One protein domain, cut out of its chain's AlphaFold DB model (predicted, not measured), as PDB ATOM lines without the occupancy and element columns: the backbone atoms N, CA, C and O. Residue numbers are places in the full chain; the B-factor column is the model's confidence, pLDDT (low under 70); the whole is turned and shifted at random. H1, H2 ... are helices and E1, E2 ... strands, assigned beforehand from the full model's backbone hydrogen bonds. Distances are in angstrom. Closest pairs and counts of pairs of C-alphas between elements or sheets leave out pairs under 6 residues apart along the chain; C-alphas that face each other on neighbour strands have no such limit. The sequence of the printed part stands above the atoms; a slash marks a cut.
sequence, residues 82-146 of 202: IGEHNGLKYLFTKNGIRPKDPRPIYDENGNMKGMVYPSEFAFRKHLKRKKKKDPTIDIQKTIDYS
ATOM      1  N   ILE A  82       0.006  14.786 -17.524       90.31
ATOM      2  CA  ILE A  82       0.253  14.633 -16.089       90.31
ATOM      3  C   ILE A  82       0.421  13.151 -15.782       90.31
ATOM      4  O   ILE A  82      -0.531  12.388 -15.922       90.31
ATOM      5  N   GLY A  83       1.615  12.790 -15.323       89.12
ATOM      6  CA  GLY A  83       1.924  11.467 -14.795       89.12
ATOM      7  C   GLY A  83       2.044  11.483 -13.282       89.12
ATOM      8  O   GLY A  83       2.352  12.518 -12.690       89.12
ATOM      9  N   GLU A  84       1.828  10.336 -12.652       89.81
ATOM     10  CA  GLU A  84       2.041  10.161 -11.218       89.81
ATOM     11  C   GLU A  84       3.173   9.165 -10.967       89.81
ATOM     12  O   GLU A  84       3.273   8.130 -11.627       89.81
ATOM     13  N   HIS A  85       4.040   9.494 -10.013       89.62
ATOM     14  CA  HIS A  85       5.126   8.631  -9.572       89.62
ATOM     15  C   HIS A  85       5.410   8.889  -8.087       89.62
ATOM     16  O   HIS A  85       5.604  10.034  -7.682       89.62
ATOM     17  N   ASN A  86       5.407   7.828  -7.271       87.75
ATOM     18  CA  ASN A  86       5.582   7.882  -5.810       87.75
ATOM     19  C   ASN A  86       4.663   8.907  -5.112       87.75
ATOM     20  O   ASN A  86       5.109   9.680  -4.265       87.75
ATOM     21  N   GLY A  87       3.387   8.964  -5.518       87.50
ATOM     22  CA  GLY A  87       2.393   9.905  -4.981       87.50
ATOM     23  C   GLY A  87       2.609  11.369  -5.390       87.50
ATOM     24  O   GLY A  87       1.885  12.255  -4.938       87.50
ATOM     25  N   LEU A  88       3.596  11.652  -6.247       88.50
ATOM     26  CA  LEU A  88       3.862  12.981  -6.783       88.50
ATOM     27  C   LEU A  88       3.374  13.085  -8.225       88.50
ATOM     28  O   LEU A  88       3.628  12.215  -9.058       88.50
ATOM     29  N   LYS A  89       2.723  14.205  -8.536       92.00
ATOM     30  CA  LYS A  89       2.308  14.543  -9.898       92.00
ATOM     31  C   LYS A  89       3.447  15.232 -10.637       92.00
ATOM     32  O   LYS A  89       4.051  16.177 -10.127       92.00
ATOM     33  N   TYR A  90       3.685  14.797 -11.864       91.81
ATOM     34  CA  TYR A  90       4.682  15.324 -12.782       91.81
ATOM     35  C   TYR A  90       4.005  15.836 -14.043       91.81
ATOM     36  O   TYR A  90       3.077  15.220 -14.556       91.81
ATOM     37  N   LEU A  91       4.486  16.969 -14.536       92.06
ATOM     38  CA  LEU A  91       4.097  17.550 -15.805       92.06
ATOM     39  C   LEU A  91       5.138  17.173 -16.858       92.06
ATOM     40  O   LEU A  91       6.327  17.445 -16.686       92.06
ATOM     41  N   PHE A  92       4.668  16.567 -17.938       90.88
ATOM     42  CA  PHE A  92       5.445  16.191 -19.107       90.88
ATOM     43  C   PHE A  92       5.239  17.280 -20.148       90.88
ATOM     44  O   PHE A  92       4.108  17.524 -20.573       90.88
ATOM     45  N   THR A  93       6.325  17.960 -20.504       89.06
ATOM     46  CA  THR A  93       6.320  19.114 -21.407       89.06
ATOM     47  C   THR A  93       7.412  18.951 -22.456       89.06
ATOM     48  O   THR A  93       8.347  18.175 -22.252       89.06
ATOM     49  N   LYS A  94       7.382  19.769 -23.512       86.50
ATOM     50  CA  LYS A  94       8.474  19.836 -24.502       86.50
ATOM     51  C   LYS A  94       9.852  20.164 -23.911       86.50
ATOM     52  O   LYS A  94      10.870  19.858 -24.509       86.50
ATOM     53  N   ASN A  95       9.887  20.794 -22.734       85.56
ATOM     54  CA  ASN A  95      11.125  21.167 -22.042       85.56
ATOM     55  C   ASN A  95      11.558  20.102 -21.017       85.56
ATOM     56  O   ASN A  95      12.384  20.382 -20.150       85.56
ATOM     57  N   GLY A  96      10.950  18.915 -21.060       86.19
ATOM     58  CA  GLY A  96      11.203  17.817 -20.137       86.19
ATOM     59  C   GLY A  96      10.140  17.656 -19.050       86.19
ATOM     60  O   GLY A  96       9.073  18.286 -19.057       86.19
ATOM     61  N   ILE A  97      10.452  16.760 -18.114       88.81
ATOM     62  CA  ILE A  97       9.573  16.326 -17.025       88.81
ATOM     63  C   ILE A  97       9.901  17.130 -15.766       88.81
ATOM     64  O   ILE A  97      11.059  17.237 -15.364       88.81
ATOM     65  N   ARG A  98       8.880  17.675 -15.102       89.00
ATOM     66  CA  ARG A  98       9.044  18.414 -13.839       89.00
ATOM     67  C   ARG A  98       7.916  18.112 -12.860       89.00
ATOM     68  O   ARG A  98       6.826  17.760 -13.301       89.00
ATOM     69  N   PRO A  99       8.116  18.283 -11.543       91.56
ATOM     70  CA  PRO A  99       7.011  18.235 -10.591       91.56
ATOM     71  C   PRO A  99       5.903  19.214 -10.996       91.56
ATOM     72  O   PRO A  99       6.186  20.291 -11.522       91.56
ATOM     73  N   LYS A 100       4.644  18.852 -10.764       92.62
ATOM     74  CA  LYS A 100       3.504  19.730 -11.046       92.62
ATOM     75  C   LYS A 100       3.318  20.770  -9.943       92.62
ATOM     76  O   LYS A 100       3.127  21.952 -10.228       92.62
ATOM     77  N   ASP A 101       3.412  20.323  -8.696       92.38
ATOM     78  CA  ASP A 101       3.022  21.096  -7.523       92.38
ATOM     79  C   ASP A 101       4.222  21.367  -6.596       92.38
ATOM     80  O   ASP A 101       5.161  20.560  -6.534       92.38
ATOM     81  N   PRO A 102       4.231  22.503  -5.870       93.31
ATOM     82  CA  PRO A 102       5.180  22.723  -4.787       93.31
ATOM     83  C   PRO A 102       5.003  21.683  -3.680       93.31
ATOM     84  O   PRO A 102       3.879  21.291  -3.376       93.31
ATOM     85  N   ARG A 103       6.100  21.283  -3.035       91.38
ATOM     86  CA  ARG A 103       6.065  20.297  -1.945       91.38
ATOM     87  C   ARG A 103       7.029  20.644  -0.812       91.38
ATOM     88  O   ARG A 103       8.068  21.251  -1.092       91.38
ATOM     89  N   PRO A 104       6.727  20.248   0.431       91.94
ATOM     90  CA  PRO A 104       7.674  20.365   1.528       91.94
ATOM     91  C   PRO A 104       8.857  19.409   1.347       91.94
ATOM     92  O   PRO A 104       8.757  18.370   0.687       91.94
ATOM     93  N   ILE A 105       9.985  19.781   1.941       89.69
ATOM     94  CA  ILE A 105      11.128  18.902   2.187       89.69
ATOM     95  C   ILE A 105      11.313  18.757   3.691       89.69
ATOM     96  O   ILE A 105      11.187  19.738   4.426       89.69
ATOM     97  N   TYR A 106      11.619  17.542   4.122       90.62
ATOM     98  CA  TYR A 106      11.799  17.188   5.525       90.62
ATOM     99  C   TYR A 106      13.265  16.832   5.794       90.62
ATOM    100  O   TYR A 106      13.983  16.439   4.869       90.62
ATOM    101  N   ASP A 107      13.720  17.041   7.027       91.12
ATOM    102  CA  ASP A 107      14.996  16.517   7.516       91.12
ATOM    103  C   ASP A 107      14.876  15.039   7.944       91.12
ATOM    104  O   ASP A 107      13.809  14.433   7.834       91.12
ATOM    105  N   GLU A 108      15.982  14.450   8.409       92.38
ATOM    106  CA  GLU A 108      16.049  13.047   8.857       92.38
ATOM    107  C   GLU A 108      15.142  12.757  10.065       92.38
ATOM    108  O   GLU A 108      14.714  11.623  10.255       92.38
ATOM    109  N   ASN A 109      14.791  13.792  10.832       92.25
ATOM    110  CA  ASN A 109      13.917  13.711  11.999       92.25
ATOM    111  C   ASN A 109      12.443  13.996  11.651       92.25
ATOM    112  O   ASN A 109      11.596  14.039  12.541       92.25
ATOM    113  N   GLY A 110      12.121  14.221  10.372       89.25
ATOM    114  CA  GLY A 110      10.767  14.522   9.908       89.25
ATOM    115  C   GLY A 110      10.328  15.979  10.092       89.25
ATOM    116  O   GLY A 110       9.170  16.298   9.816       89.25
ATOM    117  N   ASN A 111      11.212  16.893  10.497       92.06
ATOM    118  CA  ASN A 111      10.880  18.315  10.591       92.06
ATOM    119  C   ASN A 111      10.918  18.971   9.210       92.06
ATOM    120  O   ASN A 111      11.794  18.699   8.386       92.06
ATOM    121  N   MET A 112       9.978  19.881   8.943       90.75
ATOM    122  CA  MET A 112       9.941  20.607   7.673       90.75
ATOM    123  C   MET A 112      11.156  21.537   7.552       90.75
ATOM    124  O   MET A 112      11.238  22.568   8.213       90.75
ATOM    125  N   LYS A 113      12.066  21.211   6.632       90.56
ATOM    126  CA  LYS A 113      13.268  21.995   6.324       90.56
ATOM    127  C   LYS A 113      13.003  23.119   5.318       90.56
ATOM    128  O   LYS A 113      13.765  24.077   5.235       90.56
ATOM    129  N   GLY A 114      11.940  23.011   4.520       89.50
ATOM    130  CA  GLY A 114      11.605  24.023   3.521       89.50
ATOM    131  C   GLY A 114      10.619  23.551   2.460       89.50
ATOM    132  O   GLY A 114       9.916  22.560   2.636       89.50
ATOM    133  N   MET A 115      10.586  24.273   1.338       92.38
ATOM    134  CA  MET A 115       9.687  24.023   0.209       92.38
ATOM    135  C   MET A 115      10.469  23.937  -1.101       92.38
ATOM    136  O   MET A 115      11.360  24.744  -1.355       92.38
ATOM    137  N   VAL A 116      10.076  23.007  -1.966       91.62
ATOM    138  CA  VAL A 116      10.561  22.884  -3.344       91.62
ATOM    139  C   VAL A 116       9.459  23.330  -4.293       91.62
ATOM    140  O   VAL A 116       8.311  22.907  -4.163       91.62
ATOM    141  N   TYR A 117       9.821  24.161  -5.269       93.12
ATOM    142  CA  TYR A 117       8.912  24.665  -6.295       93.12
ATOM    143  C   TYR A 117       9.268  24.083  -7.666       93.12
ATOM    144  O   TYR A 117      10.446  23.869  -7.951       93.12
ATOM    145  N   PRO A 118       8.271  23.855  -8.538       91.00
ATOM    146  CA  PRO A 118       8.488  23.234  -9.846       91.00
ATOM    147  C   PRO A 118       9.175  24.157 -10.861       91.00
ATOM    148  O   PRO A 118       9.698  23.695 -11.872       91.00
ATOM    149  N   SER A 119       9.146  25.469 -10.624       90.00
ATOM    150  CA  SER A 119       9.818  26.471 -11.447       90.00
ATOM    151  C   SER A 119      10.029  27.763 -10.664       90.00
ATOM    152  O   SER A 119       9.317  28.048  -9.696       90.00
ATOM    153  N   GLU A 120      10.958  28.592 -11.139       92.00
ATOM    154  CA  GLU A 120      11.157  29.944 -10.611       92.00
ATOM    155  C   GLU A 120       9.879  30.788 -10.733       92.00
ATOM    156  O   GLU A 120       9.542  31.546  -9.827       92.00
ATOM    157  N   PHE A 121       9.097  30.599 -11.801       92.19
ATOM    158  CA  PHE A 121       7.804  31.263 -11.970       92.19
ATOM    159  C   PHE A 121       6.813  30.897 -10.853       92.19
ATOM    160  O   PHE A 121       6.182  31.780 -10.263       92.19
ATOM    161  N   ALA A 122       6.689  29.606 -10.525       93.00
ATOM    162  CA  ALA A 122       5.828  29.150  -9.436       93.00
ATOM    163  C   ALA A 122       6.304  29.693  -8.080       93.00
ATOM    164  O   ALA A 122       5.483  30.133  -7.269       93.00
ATOM    165  N   PHE A 123       7.622  29.734  -7.863       95.38
ATOM    166  CA  PHE A 123       8.208  30.290  -6.650       95.38
ATOM    167  C   PHE A 123       7.959  31.800  -6.528       95.38
ATOM    168  O   PHE A 123       7.416  32.253  -5.521       95.38
ATOM    169  N   ARG A 124       8.211  32.574  -7.594       96.12
ATOM    170  CA  ARG A 124       7.882  34.010  -7.686       96.12
ATOM    171  C   ARG A 124       6.411  34.267  -7.376       96.12
ATOM    172  O   ARG A 124       6.092  35.179  -6.615       96.12
ATOM    173  N   LYS A 125       5.497  33.463  -7.931       95.81
ATOM    174  CA  LYS A 125       4.052  33.574  -7.664       95.81
ATOM    175  C   LYS A 125       3.728  33.337  -6.185       95.81
ATOM    176  O   LYS A 125       2.894  34.053  -5.631       95.81
ATOM    177  N   HIS A 126       4.381  32.369  -5.545       94.50
ATOM    178  CA  HIS A 126       4.239  32.127  -4.110       94.50
ATOM    179  C   HIS A 126       4.773  33.303  -3.278       94.50
ATOM    180  O   HIS A 126       4.053  33.812  -2.419       94.50
ATOM    181  N   LEU A 127       5.979  33.797  -3.576       95.81
ATOM    182  CA  LEU A 127       6.584  34.932  -2.873       95.81
ATOM    183  C   LEU A 127       5.748  36.207  -3.012       95.81
ATOM    184  O   LEU A 127       5.510  36.879  -2.016       95.81
ATOM    185  N   LYS A 128       5.193  36.498  -4.198       96.06
ATOM    186  CA  LYS A 128       4.254  37.619  -4.394       96.06
ATOM    187  C   LYS A 128       3.030  37.520  -3.482       96.06
ATOM    188  O   LYS A 128       2.562  38.534  -2.977       96.06
ATOM    189  N   ARG A 129       2.496  36.312  -3.264       95.06
ATOM    190  CA  ARG A 129       1.368  36.090  -2.342       95.06
ATOM    191  C   ARG A 129       1.785  36.266  -0.884       95.06
ATOM    192  O   ARG A 129       1.029  36.869  -0.133       95.06
ATOM    193  N   LYS A 130       2.966  35.777  -0.495       94.00
ATOM    194  CA  LYS A 130       3.509  35.982   0.856       94.00
ATOM    195  C   LYS A 130       3.824  37.450   1.136       94.00
ATOM    196  O   LYS A 130       3.457  37.925   2.200       94.00
ATOM    197  N   LYS A 131       4.376  38.187   0.167       95.81
ATOM    198  CA  LYS A 131       4.693  39.615   0.304       95.81
ATOM    199  C   LYS A 131       3.471  40.478   0.638       95.81
ATOM    200  O   LYS A 131       3.590  41.476   1.329       95.81
ATOM    201  N   LYS A 132       2.275  40.068   0.193       95.19
ATOM    202  CA  LYS A 132       1.017  40.725   0.591       95.19
ATOM    203  C   LYS A 132       0.744  40.639   2.097       95.19
ATOM    204  O   LYS A 132       0.055  41.500   2.620       95.19
ATOM    205  N   LYS A 133       1.221  39.580   2.756       94.81
ATOM    206  CA  LYS A 133       1.080  39.360   4.203       94.81
ATOM    207  C   LYS A 133       2.284  39.883   4.985       94.81
ATOM    208  O   LYS A 133       2.121  40.320   6.111       94.81
ATOM    209  N   ASP A 134       3.462  39.830   4.378       93.75
ATOM    210  CA  ASP A 134       4.715  40.308   4.948       93.75
ATOM    211  C   ASP A 134       5.478  41.152   3.908       93.75
ATOM    212  O   ASP A 134       6.196  40.604   3.062       93.75
ATOM    213  N   PRO A 135       5.311  42.488   3.932       94.12
ATOM    214  CA  PRO A 135       5.926  43.390   2.960       94.12
ATOM    215  C   PRO A 135       7.460  43.392   2.965       94.12
ATOM    216  O   PRO A 135       8.050  43.819   1.969       94.12
ATOM    217  N   THR A 136       8.098  42.907   4.038       95.19
ATOM    218  CA  THR A 136       9.563  42.898   4.194       95.19
ATOM    219  C   THR A 136      10.259  41.900   3.264       95.19
ATOM    220  O   THR A 136      11.463  41.998   3.027       95.19
ATOM    221  N   ILE A 137       9.503  40.966   2.675       93.19
ATOM    222  CA  ILE A 137      10.032  39.959   1.756       93.19
ATOM    223  C   ILE A 137      10.578  40.620   0.479       93.19
ATOM    224  O   ILE A 137       9.834  41.123  -0.377       93.19
ATOM    225  N   ASP A 138      11.894  40.519   0.302       95.81
ATOM    226  CA  ASP A 138      12.573  40.789  -0.961       95.81
ATOM    227  C   ASP A 138      12.525  39.544  -1.859       95.81
ATOM    228  O   ASP A 138      13.174  38.527  -1.606       95.81
ATOM    229  N   ILE A 139      11.727  39.628  -2.924       94.62
ATOM    230  CA  ILE A 139      11.488  38.515  -3.846       94.62
ATOM    231  C   ILE A 139      12.760  38.143  -4.605       94.62
ATOM    232  O   ILE A 139      13.014  36.954  -4.780       94.62
ATOM    233  N   GLN A 140      13.524  39.130  -5.085       95.06
ATOM    234  CA  GLN A 140      14.671  38.856  -5.946       95.06
ATOM    235  C   GLN A 140      15.805  38.263  -5.116       95.06
ATOM    236  O   GLN A 140      16.260  37.166  -5.420       95.06
ATOM    237  N   LYS A 141      16.109  38.890  -3.975       95.56
ATOM    238  CA  LYS A 141      17.088  38.377  -3.014       95.56
ATOM    239  C   LYS A 141      16.759  36.947  -2.570       95.56
ATOM    240  O   LYS A 141      17.635  36.090  -2.534       95.56
ATOM    241  N   THR A 142      15.485  36.645  -2.296       94.06
ATOM    242  CA  THR A 142      15.054  35.285  -1.911       94.06
ATOM    243  C   THR A 142      15.278  34.252  -3.022       94.06
ATOM    244  O   THR A 142      15.568  33.091  -2.738       94.06
ATOM    245  N   ILE A 143      15.129  34.643  -4.289       94.12
ATOM    246  CA  ILE A 143      15.368  33.756  -5.436       94.12
ATOM    247  C   ILE A 143      16.859  33.545  -5.650       94.12
ATOM    248  O   ILE A 143      17.263  32.410  -5.895       94.12
ATOM    249  N   ASP A 144      17.662  34.593  -5.499       94.25
ATOM    250  CA  ASP A 144      19.114  34.521  -5.667       94.25
ATOM    251  C   ASP A 144      19.762  33.615  -4.609       94.25
ATOM    252  O   ASP A 144      20.684  32.866  -4.917       94.25
ATOM    253  N   TYR A 145      19.219  33.585  -3.387       93.69
ATOM    254  CA  TYR A 145      19.632  32.629  -2.351       93.69
ATOM    255  C   TYR A 145      19.055  31.214  -2.517       93.69
ATOM    256  O   TYR A 145      19.396  30.314  -1.745       93.69
ATOM    257  N   SER A 146      18.161  30.983  -3.482       92.38
ATOM    258  CA  SER A 146      17.565  29.663  -3.687       92.38
ATOM    259  C   SER A 146      18.467  28.754  -4.522       92.38
ATOM    260  O   SER A 146      19.106  29.176  -5.482       92.38
TER     261      SER A 146
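This is residues 82 to 146 of the 202 residues of the protein "HNH_5 domain-containing protein" of marine sediment metagenome (UniProt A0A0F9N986). Three small units follow one another from one end of the domain to the other and are loosely joined: a three-stranded sheet of E1, E2 and E3 at one end, a two-stranded hairpin of E4 and E5 in the middle, and a helical hairpin of H1 and H2 at the other end. No helix covers the three-stranded sheet, and the two sheets are separate. The printed part has 65 residues with five named strands followed by two named helices; the sheet orders are E1 - E2 - E3 and E4 - E5, both antiparallel, and the class is mixed, helices and strands. The whole is loose, with a radius of gyration of the C-alphas of 13.9 A and spans of 37 by 35 by 20 A.

E1, residues 82 to 85, begins at C-alpha 82 at (0.253, 14.633, -16.089) and is 10.1 A long. E2, residues 88 to 93, is the longest strand, at 16.0 A. E3 is residues 96 to 99, 10.4 A. E4 is residues 103 to 106, 9.9 A, and E5 is residues 112 to 116, 11.3 A, with C-alpha 116 at (10.561, 22.884, -3.344). H1, residues 120 to 131, is 16.0 A long. H2, residues 139 to 144, is 8.8 A long and ends at C-alpha 144 at (19.114, 34.521, -5.667).

E1, E2 and E3 form a meander, each strand the antiparallel neighbour of the one before. In the hairpin E1 and E2, at 138 degrees between directions, N 83 and O 90 are 2.9 A apart, within hydrogen-bond range. In the hairpin E2 and E3, at 152 degrees, N 91 and O 98 are 2.8 A apart, also within range. This sheet is strongly twisted, but only just, with C-alphas up to 4.0 A off its best plane. E3 and E4 are apart. In the hairpin E4 and E5, at 146 degrees, N 105 and O 114 are 2.9 A apart, within range. H1 and H2, a helical hairpin, touch; their closest C-alphas, those of Leu 127 and Ile 139, are 6.2 A apart, and they run opposite ways at a steep tilt of 42 degrees. Neither helix is on the three-stranded sheet. E5 and H2 are apart. In H1 and H2 every O i to N i+4 pair is within hydrogen-bond range.

The two C-alphas farthest apart, those of Gly 83 and Thr 136, are 37.5 A apart. The printed part has no cut. No link is long: H1 to H2 is short, with 7 residues, and the others are tight. The mean pLDDT of the printed part is 92.1, and no printed residue is under 70.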